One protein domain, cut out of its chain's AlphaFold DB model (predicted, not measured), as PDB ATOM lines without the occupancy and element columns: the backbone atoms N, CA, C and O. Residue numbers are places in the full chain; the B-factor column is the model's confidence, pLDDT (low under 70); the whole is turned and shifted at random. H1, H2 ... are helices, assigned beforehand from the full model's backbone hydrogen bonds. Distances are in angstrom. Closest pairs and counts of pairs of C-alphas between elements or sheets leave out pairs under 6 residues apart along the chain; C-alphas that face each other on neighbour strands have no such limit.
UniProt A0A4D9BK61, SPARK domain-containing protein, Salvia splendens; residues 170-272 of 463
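What this domain is: This is residues 170 to 272 of the 463 residues of the protein "SPARK domain-containing protein" of Salvia splendens (UniProt A0A4D9BK61). Two long helices, H4 and H5, cross as an X, and H6 folds back from H5 to stand across the H3 end of H4. The short helices H1 and H2 line one side of this crossing, H3 packs on H6, and residues 223 to 229 stick out at the other end of H4. The printed part has 103 residues with six named helices, H1 to H6 in order, and no named strand: its class is all helix, and its helix packing is mostly crossed, meaning that most helices that touch do so at wide angles. It is compact, with a radius of gyration of the C-alphas of 14.5 A, and only just flat, spanning 45 by 33 by 18 A.

How they stand to each other: Begin at the hub, H4, residues 203 to 223, which touches four other helices. Its residues 208 to 216 alone touch H5, residues 233 to 251, at a steep tilt of 61 degrees, opposite ways; the closest C-alphas, of Ala 212 and Cys 240, are 4.9 A apart. H5 forms a helical hairpin with H6, residues 254 to 269, at a shallow tilt of 31 degrees; they only just touch, with 3 pairs of C-alphas within 8 A, the closest those of Gly 249 and Ala 257 at 5.5 A. Look next at H3, residues 195 to 201: it touches H6 at a steep tilt of 53 degrees, with the C-alphas of Cys 199 and Cys 267 closest at 4.7 A. H3 and H4 touch only at the corner, and only just, with 3 pairs within 8 A; the closest C-alphas, of Glu 198 and Cys 204, are 6.8 A apart. H2, residues 183 to 190, touches H4, its C-alpha 190 being 4.8 A from C-alpha 204. H1, residues 174 to 180, only just touches H4, with 3 pairs within 8 A, about perpendicular at 90 degrees; C-alphas 180 and 215 are closest at 6.7 A. H1 and H6 are apart. Every O i to N i+4 pair is within hydrogen-bond range in H1, H2, H3, H5 and H6; in H4, 14 of 17 are.

Where its parts are: Find C-alpha 203 at (110.376, 274.547, 203.544); from there H4 runs 31.2 A to C-alpha 223 at (118.774, 277.212, 233.430). H5 measures 26.9 A and H6 22.1 A, ending at C-alpha 269, (95.477, 268.682, 207.937). H1, H2 and H3 measure 9.9, 10.3 and 10.2 A.

The domain as a whole: The C-alphas of Val 196 and Asp 226 are the two farthest apart, 45.5 A. The printed part has no cut and no long link. Residues 223 to 229, of which 223 belongs to H4, stand free. Look for pLDDT under 70 at residue 196, residues 220 to 232 and residues 266 to 272; the mean of the printed part is 83.5.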
ATOM      1  N   PRO A 170     111.133 280.807 226.329       91.75
ATOM      2  CA  PRO A 170     111.896 281.804 227.084       91.75
ATOM      3  C   PRO A 170     111.946 283.178 226.407       91.75
ATOM      4  O   PRO A 170     112.270 284.160 227.062       91.75
ATOM      5  N   VAL A 171     111.647 283.246 225.107       93.38
ATOM      6  CA  VAL A 171     111.728 284.473 224.314       93.38
ATOM      7  C   VAL A 171     110.328 284.930 223.938       93.38
ATOM      8  O   VAL A 171     109.581 284.204 223.278       93.38
ATOM      9  N   SER A 172     109.997 286.163 224.303       93.56
ATOM     10  CA  SER A 172     108.756 286.825 223.889       93.56
ATOM     11  C   SER A 172     108.957 288.250 223.381       93.56
ATOM     12  O   SER A 172     108.015 288.823 222.845       93.56
ATOM     13  N   ASP A 173     110.139 288.841 223.547       94.94
ATOM     14  CA  ASP A 173     110.454 290.171 223.019       94.94
ATOM     15  C   ASP A 173     110.906 290.090 221.551       94.94
ATOM     16  O   ASP A 173     111.587 289.146 221.141       94.94
ATOM     17  N   VAL A 174     110.516 291.077 220.741       96.25
ATOM     18  CA  VAL A 174     110.843 291.106 219.305       96.25
ATOM     19  C   VAL A 174     112.347 291.274 219.070       96.25
ATOM     20  O   VAL A 174     112.898 290.585 218.217       96.25
ATOM     21  N   SER A 175     113.036 292.134 219.819       95.00
ATOM     22  CA  SER A 175     114.481 292.358 219.644       95.00
ATOM     23  C   SER A 175     115.299 291.130 220.050       95.00
ATOM     24  O   SER A 175     116.271 290.744 219.392       95.00
ATOM     25  N   GLU A 176     114.855 290.446 221.101       94.62
ATOM     26  CA  GLU A 176     115.451 289.195 221.548       94.62
ATOM     27  C   GLU A 176     115.235 288.065 220.530       94.62
ATOM     28  O   GLU A 176     116.146 287.279 220.255       94.62
ATOM     29  N   PHE A 177     114.047 288.000 219.927       96.50
ATOM     30  CA  PHE A 177     113.761 287.067 218.843       96.50
ATOM     31  C   PHE A 177     114.700 287.296 217.654       96.50
ATOM     32  O   PHE A 177     115.334 286.358 217.171       96.50
ATOM     33  N   GLU A 178     114.813 288.544 217.197       96.12
ATOM     34  CA  GLU A 178     115.569 288.906 215.992       96.12
ATOM     35  C   GLU A 178     117.080 288.736 216.149       96.12
ATOM     36  O   GLU A 178     117.764 288.464 215.166       96.12
ATOM     37  N   SER A 179     117.594 288.843 217.375       95.50
ATOM     38  CA  SER A 179     118.997 288.541 217.688       95.50
ATOM     39  C   SER A 179     119.286 287.041 217.815       95.50
ATOM     40  O   SER A 179     120.432 286.629 217.653       95.50
ATOM     41  N   THR A 180     118.268 286.216 218.084       94.38
ATOM     42  CA  THR A 180     118.421 284.762 218.276       94.38
ATOM     43  C   THR A 180     118.191 283.972 216.980       94.38
ATOM     44  O   THR A 180     118.816 282.934 216.751       94.38
ATOM     45  N   VAL A 181     117.279 284.433 216.123       95.56
ATOM     46  CA  VAL A 181     116.850 283.732 214.904       95.56
ATOM     47  C   VAL A 181     117.423 284.413 213.662       95.56
ATOM     48  O   VAL A 181     117.428 285.632 213.550       95.56
ATOM     49  N   GLU A 182     117.829 283.624 212.664       94.94
ATOM     50  CA  GLU A 182     118.167 284.134 211.327       94.94
ATOM     51  C   GLU A 182     116.894 284.553 210.577       94.94
ATOM     52  O   GLU A 182     116.312 283.808 209.782       94.94
ATOM     53  N   THR A 183     116.431 285.763 210.871       95.31
ATOM     54  CA  THR A 183     115.162 286.322 210.387       95.31
ATOM     55  C   THR A 183     115.089 286.446 208.867       95.31
ATOM     56  O   THR A 183     114.017 286.250 208.293       95.31
ATOM     57  N   SER A 184     116.216 286.709 208.200       94.75
ATOM     58  CA  SER A 184     116.321 286.751 206.737       94.75
ATOM     59  C   SER A 184     115.972 285.405 206.100       94.75
ATOM     60  O   SER A 184     115.161 285.354 205.175       94.75
ATOM     61  N   ASN A 185     116.522 284.312 206.632       93.81
ATOM     62  CA  ASN A 185     116.274 282.954 206.151       93.81
ATOM     63  C   ASN A 185     114.831 282.523 206.435       93.81
ATOM     64  O   ASN A 185     114.167 281.962 205.562       93.81
ATOM     65  N   LEU A 186     114.308 282.862 207.618       95.38
ATOM     66  CA  LEU A 186     112.915 282.597 207.974       95.38
ATOM     67  C   LEU A 186     111.933 283.332 207.043       95.38
ATOM     68  O   LEU A 186     110.976 282.729 206.554       95.38
ATOM     69  N   LEU A 187     112.173 284.613 206.745       95.19
ATOM     70  CA  LEU A 187     111.342 285.383 205.813       95.19
ATOM     71  C   LEU A 187     111.496 284.916 204.364       95.19
ATOM     72  O   LEU A 187     110.509 284.916 203.633       95.19
ATOM     73  N   ALA A 188     112.684 284.482 203.943       93.56
ATOM     74  CA  ALA A 188     112.882 283.905 202.615       93.56
ATOM     75  C   ALA A 188     112.088 282.599 202.444       93.56
ATOM     76  O   ALA A 188     111.434 282.403 201.420       93.56
ATOM     77  N   ALA A 189     112.086 281.741 203.468       92.25
ATOM     78  CA  ALA A 189     111.347 280.481 203.465       92.25
ATOM     79  C   ALA A 189     109.822 280.686 203.530       92.25
ATOM     80  O   ALA A 189     109.071 279.999 202.839       92.25
ATOM     81  N   CYS A 190     109.353 281.628 204.353       93.19
ATOM     82  CA  CYS A 190     107.931 281.769 204.677       93.19
ATOM     83  C   CYS A 190     107.224 282.940 203.985       93.19
ATOM     84  O   CYS A 190     105.998 282.951 203.911       93.19
ATOM     85  N   GLY A 191     107.947 283.921 203.442       87.06
ATOM     86  CA  GLY A 191     107.361 285.112 202.817       87.06
ATOM     87  C   GLY A 191     106.540 284.797 201.564       87.06
ATOM     88  O   GLY A 191     105.626 285.549 201.197       87.06
ATOM     89  N   LYS A 192     106.809 283.654 200.917       85.50
ATOM     90  CA  LYS A 192     105.977 283.114 199.842       85.50
ATOM     91  C   LYS A 192     105.853 281.602 199.884       85.50
ATOM     92  O   LYS A 192     106.656 280.884 199.310       85.50
ATOM     93  N   VAL A 193     104.761 281.154 200.495       80.75
ATOM     94  CA  VAL A 193     104.392 279.741 200.542       80.75
ATOM     95  C   VAL A 193     103.652 279.348 199.267       80.75
ATOM     96  O   VAL A 193     102.548 279.828 198.997       80.75
ATOM     97  N   ASP A 194     104.255 278.449 198.494       76.94
ATOM     98  CA  ASP A 194     103.541 277.642 197.509       76.94
ATOM     99  C   ASP A 194     102.895 276.454 198.233       76.94
ATOM    100  O   ASP A 194     103.589 275.657 198.859       76.94
ATOM    101  N   SER A 195     101.564 276.349 198.192       70.31
ATOM    102  CA  SER A 195     100.846 275.342 198.989       70.31
ATOM    103  C   SER A 195     101.200 273.907 198.596       70.31
ATOM    104  O   SER A 195     101.173 273.028 199.448       70.31
ATOM    105  N   VAL A 196     101.538 273.652 197.330       68.75
ATOM    106  CA  VAL A 196     101.907 272.309 196.869       68.75
ATOM    107  C   VAL A 196     103.307 271.959 197.354       68.75
ATOM    108  O   VAL A 196     103.503 270.904 197.964       68.75
ATOM    109  N   ASN A 197     104.266 272.854 197.135       73.69
ATOM    110  CA  ASN A 197     105.643 272.624 197.532       73.69
ATOM    111  C   ASN A 197     105.793 272.555 199.055       73.69
ATOM    112  O   ASN A 197     106.497 271.689 199.563       73.69
ATOM    113  N   GLU A 198     105.074 273.394 199.799       81.81
ATOM    114  CA  GLU A 198     105.083 273.366 201.265       81.81
ATOM    115  C   GLU A 198     104.564 272.035 201.817       81.81
ATOM    116  O   GLU A 198     105.092 271.520 202.801       81.81
ATOM    117  N   CYS A 199     103.587 271.412 201.156       75.19
ATOM    118  CA  CYS A 199     103.083 270.110 201.582       75.19
ATOM    119  C   CYS A 199     104.091 268.979 201.340       75.19
ATOM    120  O   CYS A 199     104.130 268.032 202.132       75.19
ATOM    121  N   CYS A 200     104.907 269.070 200.283       75.44
ATOM    122  CA  CYS A 200     105.898 268.044 199.950       75.44
ATOM    123  C   CYS A 200     107.241 268.263 200.672       75.44
ATOM    124  O   CYS A 200     107.787 267.326 201.248       75.44
ATOM    125  N   GLN A 201     107.773 269.485 200.638       80.00
ATOM    126  CA  GLN A 201     109.123 269.829 201.097       80.00
ATOM    127  C   GLN A 201     109.150 270.486 202.483       80.00
ATOM    128  O   GLN A 201     110.194 270.461 203.129       80.00
ATOM    129  N   GLN A 202     108.025 271.041 202.956       85.56
ATOM    130  CA  GLN A 202     107.908 271.677 204.280       85.56
ATOM    131  C   GLN A 202     108.956 272.773 204.514       85.56
ATOM    132  O   GLN A 202     109.489 272.900 205.611       85.56
ATOM    133  N   VAL A 203     109.288 273.558 203.484       89.69
ATOM    134  CA  VAL A 203     110.376 274.547 203.544       89.69
ATOM    135  C   VAL A 203     110.129 275.563 204.661       89.69
ATOM    136  O   VAL A 203     111.002 275.776 205.504       89.69
ATOM    137  N   CYS A 204     108.931 276.149 204.720       92.81
ATOM    138  CA  CYS A 204     108.594 277.110 205.763       92.81
ATOM    139  C   CYS A 204     108.379 276.426 207.122       92.81
ATOM    140  O   CYS A 204     108.883 276.912 208.133       92.81
ATOM    141  N   GLN A 205     107.698 275.275 207.173       91.31
ATOM    142  CA  GLN A 205     107.532 274.514 208.421       91.31
ATOM    143  C   GLN A 205     108.861 274.109 209.068       91.31
ATOM    144  O   GLN A 205     108.988 274.203 210.290       91.31
ATOM    145  N   ASN A 206     109.849 273.701 208.271       92.25
ATOM    146  CA  ASN A 206     111.187 273.362 208.751       92.25
ATOM    147  C   ASN A 206     111.900 274.609 209.283       92.25
ATOM    148  O   ASN A 206     112.386 274.583 210.408       92.25
ATOM    149  N   ALA A 207     111.852 275.730 208.553       95.12
ATOM    150  CA  ALA A 207     112.419 276.996 209.022       95.12
ATOM    151  C   ALA A 207     111.783 277.475 210.344       95.12
ATOM    152  O   ALA A 207     112.486 277.932 211.246       95.12
ATOM    153  N   ILE A 208     110.462 277.327 210.496       95.94
ATOM    154  CA  ILE A 208     109.745 277.639 211.742       95.94
ATOM    155  C   ILE A 208     110.197 276.721 212.880       95.94
ATOM    156  O   ILE A 208     110.404 277.184 214.002       95.94
ATOM    157  N   LEU A 209     110.329 275.421 212.612       95.00
ATOM    158  CA  LEU A 209     110.760 274.442 213.605       95.00
ATOM    159  C   LEU A 209     112.198 274.705 214.064       95.00
ATOM    160  O   LEU A 209     112.460 274.655 215.264       95.00
ATOM    161  N   ASP A 210     113.098 275.020 213.140       95.06
ATOM    162  CA  ASP A 210     114.494 275.327 213.446       95.06
ATOM    163  C   ASP A 210     114.612 276.624 214.255       95.06
ATOM    164  O   ASP A 210     115.311 276.655 215.269       95.06
ATOM    165  N   ALA A 211     113.856 277.666 213.892       96.50
ATOM    166  CA  ALA A 211     113.756 278.885 214.693       96.50
ATOM    167  C   ALA A 211     113.220 278.595 216.106       96.50
ATOM    168  O   ALA A 211     113.793 279.050 217.093       96.50
ATOM    169  N   ALA A 212     112.163 277.788 216.224       95.81
ATOM    170  CA  ALA A 212     111.585 277.427 217.515       95.81
ATOM    171  C   ALA A 212     112.554 276.626 218.401       95.81
ATOM    172  O   ALA A 212     112.569 276.839 219.613       95.81
ATOM    173  N   ARG A 213     113.378 275.739 217.820       93.94
ATOM    174  CA  ARG A 213     114.441 275.033 218.557       93.94
ATOM    175  C   ARG A 213     115.496 276.003 219.081       93.94
ATOM    176  O   ARG A 213     115.757 275.977 220.278       93.94
ATOM    177  N   LYS A 214     116.006 276.912 218.238       93.69
ATOM    178  CA  LYS A 214     116.983 277.941 218.651       93.69
ATOM    179  C   LYS A 214     116.465 278.787 219.824       93.69
ATOM    180  O   LYS A 214     117.194 279.049 220.775       93.69
ATOM    181  N   LEU A 215     115.187 279.177 219.797       93.62
ATOM    182  CA  LEU A 215     114.559 279.904 220.908       93.62
ATOM    183  C   LEU A 215     114.442 279.040 222.169       93.62
ATOM    184  O   LEU A 215     114.771 279.496 223.260       93.62
ATOM    185  N   ALA A 216     113.992 277.792 222.030       92.00
ATOM    186  CA  ALA A 216     113.846 276.865 223.149       92.00
ATOM    187  C   ALA A 216     115.195 276.545 223.821       92.00
ATOM    188  O   ALA A 216     115.249 276.416 225.041       92.00
ATOM    189  N   GLU A 217     116.282 276.463 223.054       88.00
ATOM    190  CA  GLU A 217     117.638 276.205 223.556       88.00
ATOM    191  C   GLU A 217     118.151 277.314 224.483       88.00
ATOM    192  O   GLU A 217     118.892 277.043 225.431       88.00
ATOM    193  N   LYS A 218     117.687 278.555 224.294       82.38
ATOM    194  CA  LYS A 218     118.057 279.690 225.150       82.38
ATOM    195  C   LYS A 218     117.652 279.489 226.611       82.38
ATOM    196  O   LYS A 218     118.340 279.968 227.511       82.38
ATOM    197  N   ALA A 219     116.595 278.717 226.868       71.69
ATOM    198  CA  ALA A 219     116.212 278.360 228.228       71.69
ATOM    199  C   ALA A 219     117.279 277.504 228.928       71.69
ATOM    200  O   ALA A 219     117.449 277.667 230.126       71.69
ATOM    201  N   TYR A 220     118.044 276.650 228.235       65.38
ATOM    202  CA  TYR A 220     119.150 275.915 228.880       65.38
ATOM    203  C   TYR A 220     120.358 276.798 229.177       65.38
ATOM    204  O   TYR A 220     121.055 276.559 230.160       65.38
ATOM    205  N   SER A 221     120.587 277.829 228.360       59.34
ATOM    206  CA  SER A 221     121.594 278.855 228.652       59.34
ATOM    207  C   SER A 221     121.255 279.603 229.951       59.34
ATOM    208  O   SER A 221     122.139 279.879 230.755       59.34
ATOM    209  N   LEU A 222     119.962 279.841 230.209       58.00
ATOM    210  CA  LEU A 222     119.467 280.476 231.439       58.00
ATOM    211  C   LEU A 222     119.354 279.507 232.636       58.00
ATOM    212  O   LEU A 222     119.600 279.910 233.769       58.00
ATOM    213  N   LEU A 223     119.001 278.239 232.398       55.78
ATOM    214  CA  LEU A 223     118.774 277.212 233.430       55.78
ATOM    215  C   LEU A 223     120.027 276.401 233.795       55.78
ATOM    216  O   LEU A 223     119.987 275.642 234.759       55.78
ATOM    217  N   SER A 224     121.165 276.591 233.116       53.06
ATOM    218  CA  SER A 224     122.461 276.019 233.543       53.06
ATOM    219  C   SER A 224     122.960 276.557 234.899       53.06
ATOM    220  O   SER A 224     124.051 276.200 235.336       53.06
ATOM    221  N   LEU A 225     122.165 277.396 235.573       51.50
ATOM    222  CA  LEU A 225     122.394 277.902 236.925       51.50
ATOM    223  C   LEU A 225     121.507 277.256 238.001       51.50
ATOM    224  O   LEU A 225     121.853 277.389 239.171       51.50
ATOM    225  N   ASP A 226     120.417 276.552 237.663       45.50
ATOM    226  CA  ASP A 226     119.560 275.942 238.690       45.50
ATOM    227  C   ASP A 226     118.898 274.641 238.203       45.50
ATOM    228  O   ASP A 226     118.101 274.612 237.263       45.50
ATOM    229  N   GLY A 227     119.294 273.530 238.827       48.50
ATOM    230  CA  GLY A 227     119.028 272.158 238.391       48.50
ATOM    231  C   GLY A 227     117.603 271.672 238.649       48.50
ATOM    232  O   GLY A 227     117.417 270.705 239.388       48.50
ATOM    233  N   SER A 228     116.593 272.292 238.032       45.97
ATOM    234  CA  SER A 228     115.189 271.906 238.220       45.97
ATOM    235  C   SER A 228     114.412 271.690 236.914       45.97
ATOM    236  O   SER A 228     114.255 272.583 236.086       45.97
ATOM    237  N   HIS A 229     113.913 270.455 236.799       47.50
ATOM    238  CA  HIS A 229     112.790 269.930 236.016       47.50
ATOM    239  C   HIS A 229     112.625 270.344 234.542       47.50
ATOM    240  O   HIS A 229     111.971 271.317 234.173       47.50
ATOM    241  N   VAL A 230     113.113 269.435 233.696       51.72
ATOM    242  CA  VAL A 230     112.907 269.327 232.249       51.72
ATOM    243  C   VAL A 230     111.410 269.193 231.932       51.72
ATOM    244  O   VAL A 230     110.844 268.099 231.935       51.72
ATOM    245  N   LEU A 231     110.749 270.316 231.638       55.34
ATOM    246  CA  LEU A 231     109.579 270.306 230.757       55.34
ATOM    247  C   LEU A 231     109.974 269.553 229.484       55.34
ATOM    248  O   LEU A 231     111.057 269.797 228.960       55.34
ATOM    249  N   SER A 232     109.111 268.656 228.991       66.94
ATOM    250  CA  SER A 232     109.374 267.944 227.736       66.94
ATOM    251  C   SER A 232     109.781 268.948 226.660       66.94
ATOM    252  O   SER A 232     109.015 269.871 226.361       66.94
ATOM    253  N   ASP A 233     110.968 268.763 226.078       71.94
ATOM    254  CA  ASP A 233     111.522 269.630 225.035       71.94
ATOM    255  C   ASP A 233     110.500 269.881 223.923       71.94
ATOM    256  O   ASP A 233     110.409 270.981 223.375       71.94
ATOM    257  N   HIS A 234     109.651 268.886 223.651       79.69
ATOM    258  CA  HIS A 234     108.555 268.978 222.698       79.69
ATOM    259  C   HIS A 234     107.516 270.051 223.046       79.69
ATOM    260  O   HIS A 234     107.099 270.787 222.149       79.69
ATOM    261  N   THR A 235     107.091 270.163 224.308       85.94
ATOM    262  CA  THR A 235     106.110 271.175 224.740       85.94
ATOM    263  C   THR A 235     106.685 272.574 224.566       85.94
ATOM    264  O   THR A 235     106.055 273.423 223.941       85.94
ATOM    265  N   ARG A 236     107.931 272.787 225.003       90.19
ATOM    266  CA  ARG A 236     108.591 274.092 224.890       90.19
ATOM    267  C   ARG A 236     108.857 274.504 223.450       90.19
ATOM    268  O   ARG A 236     108.612 275.649 223.081       90.19
ATOM    269  N   ILE A 237     109.299 273.571 222.606       92.44
ATOM    270  CA  ILE A 237     109.448 273.826 221.168       92.44
ATOM    271  C   ILE A 237     108.097 274.219 220.556       92.44
ATOM    272  O   ILE A 237     108.048 275.123 219.726       92.44
ATOM    273  N   ASN A 238     106.995 273.572 220.948       90.88
ATOM    274  CA  ASN A 238     105.669 273.923 220.437       90.88
ATOM    275  C   ASN A 238     105.211 275.318 220.888       90.88
ATOM    276  O   ASN A 238     104.690 276.065 220.059       90.88
ATOM    277  N   ASP A 239     105.473 275.705 222.136       92.44
ATOM    278  CA  ASP A 239     105.211 277.071 222.607       92.44
ATOM    279  C   ASP A 239     106.047 278.095 221.821       92.44
ATOM    280  O   ASP A 239     105.519 279.097 221.331       92.44
ATOM    281  N   CYS A 240     107.329 277.800 221.573       95.81
ATOM    282  CA  CYS A 240     108.186 278.658 220.755       95.81
ATOM    283  C   CYS A 240     107.763 278.725 219.284       95.81
ATOM    284  O   CYS A 240     107.923 279.773 218.661       95.81
ATOM    285  N   LYS A 241     107.152 277.676 218.715       95.50
ATOM    286  CA  LYS A 241     106.545 277.777 217.375       95.50
ATOM    287  C   LYS A 241     105.467 278.856 217.342       95.50
ATOM    288  O   LYS A 241     105.417 279.607 216.374       95.50
ATOM    289  N   SER A 242     104.640 278.970 218.384       94.25
ATOM    290  CA  SER A 242     103.617 280.025 218.453       94.25
ATOM    291  C   SER A 242     104.250 281.419 218.401       94.25
ATOM    292  O   SER A 242     103.795 282.270 217.636       94.25
ATOM    293  N   ILE A 243     105.358 281.628 219.121       96.81
ATOM    294  CA  ILE A 243     106.129 282.880 219.081       96.81
ATOM    295  C   ILE A 243     106.659 283.175 217.671       96.81
ATOM    296  O   ILE A 243     106.468 284.283 217.168       96.81
ATOM    297  N   VAL A 244     107.251 282.184 216.996       97.50
ATOM    298  CA  VAL A 244     107.747 282.330 215.613       97.50
ATOM    299  C   VAL A 244     106.621 282.717 214.653       97.50
ATOM    300  O   VAL A 244     106.781 283.628 213.839       97.50
ATOM    301  N   LEU A 245     105.459 282.065 214.755       96.12
ATOM    302  CA  LEU A 245     104.303 282.366 213.910       96.12
ATOM    303  C   LEU A 245     103.763 283.784 214.158       96.12
ATOM    304  O   LEU A 245     103.391 284.469 213.206       96.12
ATOM    305  N   ARG A 246     103.751 284.252 215.412       97.06
ATOM    306  CA  ARG A 246     103.349 285.627 215.755       97.06
ATOM    307  C   ARG A 246     104.346 286.651 215.222       97.06
ATOM    308  O   ARG A 246     103.920 287.683 214.715       97.06
ATOM    309  N   TRP A 247     105.646 286.353 215.249       97.62
ATOM    310  CA  TRP A 247     106.660 287.216 214.636       97.62
ATOM    311  C   TRP A 247     106.499 287.280 213.111       97.62
ATOM    312  O   TRP A 247     106.498 288.364 212.537       97.62
ATOM    313  N   LEU A 248     106.241 286.152 212.441       96.81
ATOM    314  CA  LEU A 248     105.872 286.164 211.017       96.81
ATOM    315  C   LEU A 248     104.623 287.023 210.772       96.81
ATOM    316  O   LEU A 248     104.584 287.811 209.829       96.81
ATOM    317  N   GLY A 249     103.628 286.917 211.657       94.88
ATOM    318  CA  GLY A 249     102.428 287.749 211.647       94.88
ATOM    319  C   GLY A 249     102.688 289.240 211.880       94.88
ATOM    320  O   GLY A 249     101.862 290.040 211.456       94.88
ATOM    321  N   SER A 250     103.805 289.626 212.507       95.56
ATOM    322  CA  SER A 250     104.205 291.027 212.702       95.56
ATOM    323  C   SER A 250     105.003 291.587 211.525       95.56
ATOM    324  O   SER A 250     104.939 292.785 211.256       95.56
ATOM    325  N   LYS A 251     105.736 290.741 210.794       95.38
ATOM    326  CA  LYS A 251     106.555 291.163 209.645       95.38
ATOM    327  C   LYS A 251     105.819 291.140 208.315       95.38
ATOM    328  O   LYS A 251     106.127 291.943 207.440       95.38
ATOM    329  N   LEU A 252     104.867 290.229 208.151       93.88
ATOM    330  CA  LEU A 252     104.067 290.128 206.937       93.88
ATOM    331  C   LEU A 252     102.840 291.047 207.012       93.88
ATOM    332  O   LEU A 252     102.266 291.277 208.080       93.88
ATOM    333  N   GLU A 253     102.396 291.530 205.852       91.94
ATOM    334  CA  GLU A 253     101.084 292.169 205.733       91.94
ATOM    335  C   GLU A 253      99.973 291.177 206.121       91.94
ATOM    336  O   GLU A 253     100.090 289.994 205.790       91.94
ATOM    337  N   PRO A 254      98.879 291.601 206.781       90.19
ATOM    338  CA  PRO A 254      97.879 290.670 207.312       90.19
ATOM    339  C   PRO A 254      97.286 289.704 206.282       90.19
ATOM    340  O   PRO A 254      97.121 288.514 206.555       90.19
ATOM    341  N   SER A 255      97.001 290.193 205.070       87.81
ATOM    342  CA  SER A 255      96.523 289.364 203.957       87.81
ATOM    343  C   SER A 255      97.538 288.283 203.592       87.81
ATOM    344  O   SER A 255      97.166 287.128 203.382       87.81
ATOM    345  N   ARG A 256      98.823 288.641 203.588       90.06
ATOM    346  CA  ARG A 256      99.915 287.737 203.267       90.06
ATOM    347  C   ARG A 256     100.191 286.738 204.383       90.06
ATOM    348  O   ARG A 256     100.323 285.548 204.110       90.06
ATOM    349  N   ALA A 257     100.217 287.194 205.631       91.12
ATOM    350  CA  ALA A 257     100.328 286.334 206.801       91.12
ATOM    351  C   ALA A 257      99.211 285.280 206.804       91.12
ATOM    352  O   ALA A 257      99.476 284.095 206.996       91.12
ATOM    353  N   LYS A 258      97.973 285.687 206.486       87.31
ATOM    354  CA  LYS A 258      96.826 284.778 206.357       87.31
ATOM    355  C   LYS A 258      97.075 283.679 205.324       87.31
ATOM    356  O   LYS A 258      96.781 282.518 205.590       87.31
ATOM    357  N   GLU A 259      97.593 284.025 204.147       85.12
ATOM    358  CA  GLU A 259      97.907 283.044 203.099       85.12
ATOM    359  C   GLU A 259      98.994 282.059 203.532       85.12
ATOM    360  O   GLU A 259      98.843 280.857 203.322       85.12
ATOM    361  N   VAL A 260     100.055 282.558 204.169       88.69
ATOM    362  CA  VAL A 260     101.182 281.756 204.663       88.69
ATOM    363  C   VAL A 260     100.721 280.774 205.739       88.69
ATOM    364  O   VAL A 260     100.913 279.567 205.587       88.69
ATOM    365  N   LEU A 261     100.044 281.262 206.783       87.81
ATOM    366  CA  LEU A 261      99.550 280.424 207.881       87.81
ATOM    367  C   LEU A 261      98.538 279.383 207.392       87.81
ATOM    368  O   LEU A 261      98.603 278.222 207.799       87.81
ATOM    369  N   ARG A 262      97.652 279.764 206.465       80.25
ATOM    370  CA  ARG A 262      96.710 278.833 205.835       80.25
ATOM    371  C   ARG A 262      97.418 277.792 204.964       80.25
ATOM    372  O   ARG A 262      97.002 276.638 204.941       80.25
ATOM    373  N   GLY A 263      98.462 278.173 204.231       78.62
ATOM    374  CA  GLY A 263      99.267 277.236 203.440       78.62
ATOM    375  C   GLY A 263      99.904 276.163 204.323       78.62
ATOM    376  O   GLY A 263      99.754 274.971 204.061       78.62
ATOM    377  N   ILE A 264     100.521 276.591 205.425       82.50
ATOM    378  CA  ILE A 264     101.155 275.716 206.418       82.50
ATOM    379  C   ILE A 264     100.130 274.770 207.068       82.50
ATOM    380  O   ILE A 264     100.356 273.558 207.130       82.50
ATOM    381  N   SER A 265      98.986 275.294 207.525       77.00
ATOM    382  CA  SER A 265      97.970 274.493 208.223       77.00
ATOM    383  C   SER A 265      97.310 273.455 207.312       77.00
ATOM    384  O   SER A 265      97.170 272.293 207.706       77.00
ATOM    385  N   ASN A 266      96.992 273.820 206.066       69.25
ATOM    386  CA  ASN A 266      96.399 272.904 205.088       69.25
ATOM    387  C   ASN A 266      97.285 271.677 204.840       69.25
ATOM    388  O   ASN A 266      96.785 270.555 204.748       69.25
ATOM    389  N   CYS A 267      98.602 271.864 204.781       67.50
ATOM    390  CA  CYS A 267      99.540 270.763 204.587       67.50
ATOM    391  C   CYS A 267      99.587 269.787 205.761       67.50
ATOM    392  O   CYS A 267      99.814 268.597 205.555       67.50
ATOM    393  N   ARG A 268      99.344 270.257 206.987       64.44
ATOM    394  CA  ARG A 268      99.254 269.399 208.175       64.44
ATOM    395  C   ARG A 268      97.947 268.606 208.197       64.44
ATOM    396  O   ARG A 268      97.969 267.404 208.446       64.44
ATOM    397  N   ILE A 269      96.829 269.266 207.894       61.78
ATOM    398  CA  ILE A 269      95.477 268.682 207.937       61.78
ATOM    399  C   ILE A 269      95.306 267.596 206.865       61.78
ATOM    400  O   ILE A 269      94.670 266.570 207.100       61.78
ATOM    401  N   ASN A 270      95.926 267.769 205.698       57.59
ATOM    402  CA  ASN A 270      95.731 266.868 204.568       57.59
ATOM    403  C   ASN A 270      96.494 265.528 204.635       57.59
ATOM    404  O   ASN A 270      96.335 264.706 203.734       57.59
ATOM    405  N   LYS A 271      97.308 265.277 205.670       59.19
ATOM    406  CA  LYS A 271      98.141 264.060 205.767       59.19
ATOM    407  C   LYS A 271      97.432 262.839 206.359       59.19
ATOM    408  O   LYS A 271      97.938 261.733 206.216       59.19
ATOM    409  N   VAL A 272      96.294 263.014 207.032       61.47
ATOM    410  CA  VAL A 272      95.628 261.933 207.778       61.47
ATOM    411  C   VAL A 272      94.160 261.850 207.372       61.47
ATOM    412  O   VAL A 272      93.511 262.878 207.194       61.47
TER     413      VAL A 272